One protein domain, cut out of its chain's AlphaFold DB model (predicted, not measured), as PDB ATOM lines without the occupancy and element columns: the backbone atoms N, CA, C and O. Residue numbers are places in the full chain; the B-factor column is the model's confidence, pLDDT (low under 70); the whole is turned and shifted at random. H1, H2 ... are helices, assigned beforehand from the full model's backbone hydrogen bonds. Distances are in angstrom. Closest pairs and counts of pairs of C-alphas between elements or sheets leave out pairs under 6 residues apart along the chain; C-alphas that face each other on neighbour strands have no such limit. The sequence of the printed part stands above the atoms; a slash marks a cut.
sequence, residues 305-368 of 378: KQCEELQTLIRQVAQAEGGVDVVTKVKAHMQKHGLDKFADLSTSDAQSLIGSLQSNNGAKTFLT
ATOM      1  N   LYS A 305     607.114 337.796 471.360       77.38
ATOM      2  CA  LYS A 305     607.264 339.231 471.628       77.38
ATOM      3  C   LYS A 305     608.722 339.623 471.898       77.38
ATOM      4  O   LYS A 305     609.206 340.605 471.343       77.38
ATOM      5  N   GLN A 306     609.438 338.847 472.717       77.44
ATOM      6  CA  GLN A 306     610.861 339.082 472.994       77.44
ATOM      7  C   GLN A 306     611.730 338.840 471.751       77.44
ATOM      8  O   GLN A 306     612.692 339.569 471.514       77.44
ATOM      9  N   CYS A 307     611.384 337.848 470.927       79.19
ATOM     10  CA  CYS A 307     612.082 337.585 469.672       79.19
ATOM     11  C   CYS A 307     611.908 338.732 468.663       79.19
ATOM     12  O   CYS A 307     612.879 339.122 468.012       79.19
ATOM     13  N   GLU A 308     610.702 339.289 468.536       82.00
ATOM     14  CA  GLU A 308     610.417 340.447 467.676       82.00
ATOM     15  C   GLU A 308     611.144 341.714 468.145       82.00
ATOM     16  O   GLU A 308     611.718 342.452 467.336       82.00
ATOM     17  N   GLU A 309     611.175 341.946 469.458       84.88
ATOM     18  CA  GLU A 309     611.880 343.077 470.059       84.88
ATOM     19  C   GLU A 309     613.395 342.982 469.823       84.88
ATOM     20  O   GLU A 309     614.006 343.936 469.337       84.88
ATOM     21  N   LEU A 310     613.993 341.804 470.041       83.25
ATOM     22  CA  LEU A 310     615.405 341.545 469.738       83.25
ATOM     23  C   LEU A 310     615.733 341.757 468.258       83.25
ATOM     24  O   LEU A 310     616.740 342.387 467.936       83.25
ATOM     25  N   GLN A 311     614.887 341.275 467.343       84.06
ATOM     26  CA  GLN A 311     615.086 341.498 465.908       84.06
ATOM     27  C   GLN A 311     615.060 342.985 465.550       84.06
ATOM     28  O   GLN A 311     615.852 343.438 464.721       84.06
ATOM     29  N   THR A 312     614.161 343.741 466.173       84.19
ATOM     30  CA  THR A 312     614.026 345.181 465.950       84.19
ATOM     31  C   THR A 312     615.252 345.929 466.471       84.19
ATOM     32  O   THR A 312     615.859 346.699 465.724       84.19
ATOM     33  N   LEU A 313     615.680 345.640 467.701       80.56
ATOM     34  CA  LEU A 313     616.848 346.264 468.325       80.56
ATOM     35  C   LEU A 313     618.144 345.932 467.585       80.56
ATOM     36  O   LEU A 313     618.952 346.820 467.335       80.56
ATOM     37  N   ILE A 314     618.333 344.685 467.152       82.00
ATOM     38  CA  ILE A 314     619.516 344.289 466.378       82.00
ATOM     39  C   ILE A 314     619.593 345.043 465.044       82.00
ATOM     40  O   ILE A 314     620.683 345.454 464.645       82.00
ATOM     41  N   ARG A 315     618.460 345.280 464.364       81.25
ATOM     42  CA  ARG A 315     618.434 346.103 463.139       81.25
ATOM     43  C   ARG A 315     618.795 347.557 463.421       81.25
ATOM     44  O   ARG A 315     619.530 348.146 462.636       81.25
ATOM     45  N   GLN A 316     618.297 348.122 464.519       77.06
ATOM     46  CA  GLN A 316     618.611 349.494 464.922       77.06
ATOM     47  C   GLN A 316     620.094 349.646 465.276       77.06
ATOM     48  O   GLN A 316     620.755 350.550 464.775       77.06
ATOM     49  N   VAL A 317     620.642 348.713 466.060       76.00
ATOM     50  CA  VAL A 317     622.063 348.699 466.421       76.00
ATOM     51  C   VAL A 317     622.932 348.519 465.180       76.00
ATOM     52  O   VAL A 317     623.903 349.244 465.029       76.00
ATOM     53  N   ALA A 318     622.574 347.644 464.235       76.19
ATOM     54  CA  ALA A 318     623.337 347.465 462.994       76.19
ATOM     55  C   ALA A 318     623.458 348.745 462.140       76.19
ATOM     56  O   ALA A 318     624.408 348.868 461.371       76.19
ATOM     57  N   GLN A 319     622.501 349.671 462.254       73.56
ATOM     58  CA  GLN A 319     622.485 350.940 461.518       73.56
ATOM     59  C   GLN A 319     623.285 352.057 462.212       73.56
ATOM     60  O   GLN A 319     623.519 353.097 461.599       73.56
ATOM     61  N   ALA A 320     623.707 351.856 463.464       71.12
ATOM     62  CA  ALA A 320     624.529 352.803 464.211       71.12
ATOM     63  C   ALA A 320     626.031 352.634 463.901       71.12
ATOM     64  O   ALA A 320     626.505 351.544 463.567       71.12
ATOM     65  N   GLU A 321     626.803 353.713 464.041       57.66
ATOM     66  CA  GLU A 321     628.252 353.719 463.803       57.66
ATOM     67  C   GLU A 321     628.968 352.754 464.774       57.66
ATOM     68  O   GLU A 321     628.827 352.854 465.990       57.66
ATOM     69  N   GLY A 322     629.681 351.753 464.240       65.38
ATOM     70  CA  GLY A 322     630.299 350.672 465.032       65.38
ATOM     71  C   GLY A 322     629.341 349.564 465.507       65.38
ATOM     72  O   GLY A 322     629.772 348.591 466.128       65.38
ATOM     73  N   GLY A 323     628.046 349.648 465.192       64.31
ATOM     74  CA  GLY A 323     627.044 348.680 465.640       64.31
ATOM     75  C   GLY A 323     627.083 347.322 464.926       64.31
ATOM     76  O   GLY A 323     626.671 346.310 465.495       64.31
ATOM     77  N   VAL A 324     627.678 347.249 463.730       72.00
ATOM     78  CA  VAL A 324     627.938 345.979 463.020       72.00
ATOM     79  C   VAL A 324     628.850 345.051 463.838       72.00
ATOM     80  O   VAL A 324     628.622 343.838 463.884       72.00
ATOM     81  N   ASP A 325     629.823 345.604 464.568       71.25
ATOM     82  CA  ASP A 325     630.707 344.830 465.450       71.25
ATOM     83  C   ASP A 325     629.957 344.271 466.663       71.25
ATOM     84  O   ASP A 325     630.245 343.164 467.123       71.25
ATOM     85  N   VAL A 326     628.978 345.018 467.179       70.00
ATOM     86  CA  VAL A 326     628.130 344.589 468.299       70.00
ATOM     87  C   VAL A 326     627.253 343.416 467.874       70.00
ATOM     88  O   VAL A 326     627.244 342.384 468.543       70.00
ATOM     89  N   VAL A 327     626.588 343.523 466.721       76.50
ATOM     90  CA  VAL A 327     625.759 342.441 466.169       76.50
ATOM     91  C   VAL A 327     626.597 341.194 465.871       76.50
ATOM     92  O   VAL A 327     626.182 340.077 466.190       76.50
ATOM     93  N   THR A 328     627.810 341.369 465.339       79.31
ATOM     94  CA  THR A 328     628.744 340.262 465.076       79.31
ATOM     95  C   THR A 328     629.165 339.555 466.368       79.31
ATOM     96  O   THR A 328     629.181 338.325 466.416       79.31
ATOM     97  N   LYS A 329     629.442 340.305 467.443       76.38
ATOM     98  CA  LYS A 329     629.796 339.749 468.760       76.38
ATOM     99  C   LYS A 329     628.634 339.016 469.425       76.38
ATOM    100  O   LYS A 329     628.849 337.927 469.946       76.38
ATOM    101  N   VAL A 330     627.419 339.567 469.370       77.38
ATOM    102  CA  VAL A 330     626.210 338.900 469.888       77.38
ATOM    103  C   VAL A 330     625.980 337.581 469.151       77.38
ATOM    104  O   VAL A 330     625.822 336.545 469.792       77.38
ATOM    105  N   LYS A 331     626.064 337.586 467.815       81.94
ATOM    106  CA  LYS A 331     625.914 336.373 467.002       81.94
ATOM    107  C   LYS A 331     626.987 335.324 467.313       81.94
ATOM    108  O   LYS A 331     626.654 334.163 467.528       81.94
ATOM    109  N   ALA A 332     628.258 335.723 467.373       76.81
ATOM    110  CA  ALA A 332     629.362 334.813 467.684       76.81
ATOM    111  C   ALA A 332     629.237 334.210 469.092       76.81
ATOM    112  O   ALA A 332     629.566 333.045 469.308       76.81
ATOM    113  N   HIS A 333     628.741 334.991 470.051       69.50
ATOM    114  CA  HIS A 333     628.539 334.536 471.417       69.50
ATOM    115  C   HIS A 333     627.341 333.578 471.531       69.50
ATOM    116  O   HIS A 333     627.476 332.533 472.154       69.50
ATOM    117  N   MET A 334     626.221 333.840 470.847       80.00
ATOM    118  CA  MET A 334     625.107 332.881 470.761       80.00
ATOM    119  C   MET A 334     625.548 331.541 470.152       80.00
ATOM    120  O   MET A 334     625.293 330.486 470.732       80.00
ATOM    121  N   GLN A 335     626.307 331.579 469.053       78.06
ATOM    122  CA  GLN A 335     626.828 330.375 468.397       78.06
ATOM    123  C   GLN A 335     627.802 329.589 469.285       78.06
ATOM    124  O   GLN A 335     627.749 328.363 469.321       78.06
ATOM    125  N   LYS A 336     628.660 330.279 470.051       73.56
ATOM    126  CA  LYS A 336     629.565 329.645 471.026       73.56
ATOM    127  C   LYS A 336     628.804 328.850 472.095       73.56
ATOM    128  O   LYS A 336     629.334 327.868 472.608       73.56
ATOM    129  N   HIS A 337     627.581 329.266 472.410       70.06
ATOM    130  CA  HIS A 337     626.705 328.621 473.384       70.06
ATOM    131  C   HIS A 337     625.644 327.708 472.737       70.06
ATOM    132  O   HIS A 337     624.716 327.280 473.416       70.06
ATOM    133  N   GLY A 338     625.792 327.369 471.448       73.12
ATOM    134  CA  GLY A 338     624.922 326.414 470.753       73.12
ATOM    135  C   GLY A 338     623.535 326.952 470.395       73.12
ATOM    136  O   GLY A 338     622.617 326.162 470.193       73.12
ATOM    137  N   LEU A 339     623.370 328.277 470.336       80.50
ATOM    138  CA  LEU A 339     622.110 328.945 470.012       80.50
ATOM    139  C   LEU A 339     622.188 329.553 468.609       80.50
ATOM    140  O   LEU A 339     623.020 330.427 468.347       80.50
ATOM    141  N   ASP A 340     621.293 329.128 467.718       74.75
ATOM    142  CA  ASP A 340     621.252 329.608 466.332       74.75
ATOM    143  C   ASP A 340     620.168 330.670 466.113       74.75
ATOM    144  O   ASP A 340     620.259 331.480 465.183       74.75
ATOM    145  N   LYS A 341     619.131 330.688 466.961       80.06
ATOM    146  CA  LYS A 341     617.987 331.603 466.869       80.06
ATOM    147  C   LYS A 341     617.710 332.265 468.215       80.06
ATOM    148  O   LYS A 341     617.950 331.693 469.271       80.06
ATOM    149  N   PHE A 342     617.109 333.457 468.193       79.44
ATOM    150  CA  PHE A 342     616.654 334.116 469.428       79.44
ATOM    151  C   PHE A 342     615.602 333.295 470.186       79.44
ATOM    152  O   PHE A 342     615.555 333.361 471.406       79.44
ATOM    153  N   ALA A 343     614.828 332.466 469.479       76.19
ATOM    154  CA  ALA A 343     613.867 331.538 470.076       76.19
ATOM    155  C   ALA A 343     614.522 330.420 470.912       76.19
ATOM    156  O   ALA A 343     613.829 329.735 471.662       76.19
ATOM    157  N   ASP A 344     615.837 330.219 470.779       77.62
ATOM    158  CA  ASP A 344     616.581 329.237 471.567       77.62
ATOM    159  C   ASP A 344     617.030 329.814 472.923       77.62
ATOM    160  O   ASP A 344     617.424 329.059 473.810       77.62
ATOM    161  N   LEU A 345     616.947 331.139 473.112       78.19
ATOM    162  CA  LEU A 345     617.237 331.791 474.391       78.19
ATOM    163  C   LEU A 345     616.167 331.448 475.428       78.19
ATOM    164  O   LEU A 345     615.004 331.226 475.092       78.19
ATOM    165  N   SER A 346     616.541 331.471 476.706       81.62
ATOM    166  CA  SER A 346     615.556 331.510 477.787       81.62
ATOM    167  C   SER A 346     614.871 332.882 477.841       81.62
ATOM    168  O   SER A 346     615.414 333.886 477.370       81.62
ATOM    169  N   THR A 347     613.682 332.954 478.441       75.31
ATOM    170  CA  THR A 347     612.985 334.231 478.672       75.31
ATOM    171  C   THR A 347     613.830 335.228 479.466       75.31
ATOM    172  O   THR A 347     613.779 336.424 479.171       75.31
ATOM    173  N   SER A 348     614.625 334.757 480.433       73.94
ATOM    174  CA  SER A 348     615.532 335.597 481.221       73.94
ATOM    175  C   SER A 348     616.697 336.120 480.387       73.94
ATOM    176  O   SER A 348     616.974 337.318 480.418       73.94
ATOM    177  N   ASP A 349     617.333 335.266 479.579       76.44
ATOM    178  CA  ASP A 349     618.483 335.671 478.763       76.44
ATOM    179  C   ASP A 349     618.067 336.641 477.657       76.44
ATOM    180  O   ASP A 349     618.771 337.614 477.382       76.44
ATOM    181  N   ALA A 350     616.894 336.414 477.057       78.38
ATOM    182  CA  ALA A 350     616.312 337.325 476.080       78.38
ATOM    183  C   ALA A 350     616.049 338.705 476.697       78.38
ATOM    184  O   ALA A 350     616.424 339.718 476.107       78.38
ATOM    185  N   GLN A 351     615.480 338.761 477.904       80.06
ATOM    186  CA  GLN A 351     615.209 340.024 478.593       80.06
ATOM    187  C   GLN A 351     616.495 340.776 478.962       80.06
ATOM    188  O   GLN A 351     616.584 341.993 478.782       80.06
ATOM    189  N   SER A 352     617.513 340.061 479.443       77.38
ATOM    190  CA  SER A 352     618.815 340.647 479.760       77.38
ATOM    191  C   SER A 352     619.544 341.151 478.506       77.38
ATOM    192  O   SER A 352     620.157 342.223 478.550       77.38
ATOM    193  N   LEU A 353     619.432 340.447 477.374       78.75
ATOM    194  CA  LEU A 353     619.984 340.899 476.095       78.75
ATOM    195  C   LEU A 353     619.268 342.162 475.592       78.75
ATOM    196  O   LEU A 353     619.939 343.108 475.183       78.75
ATOM    197  N   ILE A 354     617.932 342.208 475.677       81.81
ATOM    198  CA  ILE A 354     617.118 343.384 475.321       81.81
ATOM    199  C   ILE A 354     617.572 344.613 476.114       81.81
ATOM    200  O   ILE A 354     617.939 345.626 475.515       81.81
ATOM    201  N   GLY A 355     617.642 344.511 477.447       76.75
ATOM    202  CA  GLY A 355     618.073 345.630 478.293       76.75
ATOM    203  C   GLY A 355     619.499 346.099 477.977       76.75
ATOM    204  O   GLY A 355     619.796 347.296 477.971       76.75
ATOM    205  N   SER A 356     620.379 345.163 477.626       74.50
ATOM    206  CA  SER A 356     621.773 345.464 477.291       74.50
ATOM    207  C   SER A 356     621.939 346.134 475.928       74.50
ATOM    208  O   SER A 356     622.841 346.954 475.775       74.50
ATOM    209  N   LEU A 357     621.069 345.824 474.958       74.44
ATOM    210  CA  LEU A 357     621.012 346.496 473.654       74.44
ATOM    211  C   LEU A 357     620.349 347.881 473.735       74.44
ATOM    212  O   LEU A 357     620.707 348.764 472.961       74.44
ATOM    213  N   GLN A 358     619.406 348.083 474.661       76.81
ATOM    214  CA  GLN A 358     618.716 349.364 474.876       76.81
ATOM    215  C   GLN A 358     619.573 350.383 475.641       76.81
ATOM    216  O   GLN A 358     619.503 351.583 475.376       76.81
ATOM    217  N   SER A 359     620.402 349.929 476.583       70.06
ATOM    218  CA  SER A 359     621.366 350.806 477.248       70.06
ATOM    219  C   SER A 359     622.534 351.096 476.298       70.06
ATOM    220  O   SER A 359     623.269 350.193 475.902       70.06
ATOM    221  N   ASN A 360     622.728 352.367 475.939       53.78
ATOM    222  CA  ASN A 360     623.691 352.842 474.929       53.78
ATOM    223  C   ASN A 360     625.187 352.638 475.310       53.78
ATOM    224  O   ASN A 360     626.065 353.342 474.821       53.78
ATOM    225  N   ASN A 361     625.489 351.693 476.212       52.66
ATOM    226  CA  ASN A 361     626.835 351.278 476.612       52.66
ATOM    227  C   ASN A 361     626.927 349.802 477.100       52.66
ATOM    228  O   ASN A 361     627.943 349.402 477.669       52.66
ATOM    229  N   GLY A 362     625.884 348.975 476.918       51.38
ATOM    230  CA  GLY A 362     625.700 347.713 477.663       51.38
ATOM    231  C   GLY A 362     626.160 346.407 477.003       51.38
ATOM    232  O   GLY A 362     626.245 345.381 477.679       51.38
ATOM    233  N   ALA A 363     626.512 346.398 475.713       50.03
ATOM    234  CA  ALA A 363     626.839 345.145 475.016       50.03
ATOM    235  C   ALA A 363     628.070 344.410 475.593       50.03
ATOM    236  O   ALA A 363     628.167 343.190 475.477       50.03
ATOM    237  N   LYS A 364     629.007 345.121 476.241       46.53
ATOM    238  CA  LYS A 364     630.181 344.500 476.887       46.53
ATOM    239  C   LYS A 364     629.828 343.738 478.169       46.53
ATOM    240  O   LYS A 364     630.423 342.694 478.400       46.53
ATOM    241  N   THR A 365     628.880 344.228 478.967       49.53
ATOM    242  CA  THR A 365     628.557 343.678 480.299       49.53
ATOM    243  C   THR A 365     627.672 342.429 480.217       49.53
ATOM    244  O   THR A 365     627.806 341.519 481.035       49.53
ATOM    245  N   PHE A 366     626.807 342.344 479.200       51.50
ATOM    246  CA  PHE A 366     625.968 341.164 478.948       51.50
ATOM    247  C   PHE A 366     626.781 339.940 478.520       51.50
ATOM    248  O   PHE A 366     626.623 338.855 479.078       51.50
ATOM    249  N   LEU A 367     627.701 340.135 477.567       54.06
ATOM    250  CA  LEU A 367     628.535 339.071 476.995       54.06
ATOM    251  C   LEU A 367     629.498 338.442 478.013       54.06
ATOM    252  O   LEU A 367     630.045 337.374 477.747       54.06
ATOM    253  N   THR A 368     629.735 339.095 479.152       53.47
ATOM    254  CA  THR A 368     630.609 338.584 480.215       53.47
ATOM    255  C   THR A 368     629.868 337.931 481.377       53.47
ATOM    256  O   THR A 368     630.518 337.224 482.132       53.47
TER     257      THR A 368
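Overview. This is residues 305 to 368 of the 378 residues of an uncharacterized protein of Novipirellula galeiformis (UniProt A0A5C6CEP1). Two helices of equal length, H1 and H2, make a V joined by a tight link, and H3 packs along H1, outside the plane of the V. The short H4 folds back from the end of H3, while the link of residues 337 to 346 runs from the end of H2, across the open end of the V, to the start of H3. The printed part has 64 residues with four named helices, in the order H1, H2, H3, H4, and no named strand, an all helix domain. It is compact, with a radius of gyration of the C-alphas of 10.7 A, and its rounded outline spans 28 by 24 by 18 A.

Arrangement. H1, residues 305 to 318, touches H2, residues 323 to 336, with its residues 314 to 318 alone, and H2 touches H1 with residues 323 to 327 alone. Their closest C-alphas are those of Ala 318 and Val 324, 4.8 A apart, and the two helices run opposite ways at a steep tilt of 47 degrees. H3, residues 347 to 358, touches H1 and runs the same way at a shallow tilt of 30 degrees; their closest C-alphas, those of Leu 310 and Ile 354, are 6.1 A apart. H2 and H3 are apart. H4, residues 363 to 368, forms a helical hairpin with H3, touching its residues 352 to 357 alone. They run opposite ways at a tilt of 36 degrees, only just steep, and their closest C-alphas, those of Ser 356 and Ala 363, are 5.6 A apart. H4 and H2 only just touch, with 3 pairs of C-alphas within 8 A; they run the same way at a shallow tilt of 19 degrees, and the closest C-alphas, those of Val 326 and Ala 363, are 6.9 A apart. H1 and H4 are apart. The helix packing is part aligned, part crossed: of the four touching pairs, 2 are at a shallow tilt. Every O i to N i+4 pair is within hydrogen-bond range in H1, H2 and H3; in H4 0 of 2 are, and 0 of 3 O i to N i+3 pairs.

Along the chain. H1 begins at C-alpha 305, (607.264, 339.231, 471.628), and is 20.0 A long from first to last C-alpha. H2 is 19.9 A long and ends at C-alpha 336, (629.565, 329.645, 471.026). H3 is 16.6 A long, and H4 ends at C-alpha 368, (630.609, 338.584, 480.215).

Size, cuts and confidence. The two C-alphas farthest apart, those of Glu 321 and Ser 346, are 29.2 A apart. The printed part has no cut. The links H1 to H2 and H3 to H4 are tight, and the link H2 to H3, 10 residues, is short. The mean pLDDT of the printed part is 73.0; residues 321 to 323, residue 333 and residues 360 to 368 are under 70.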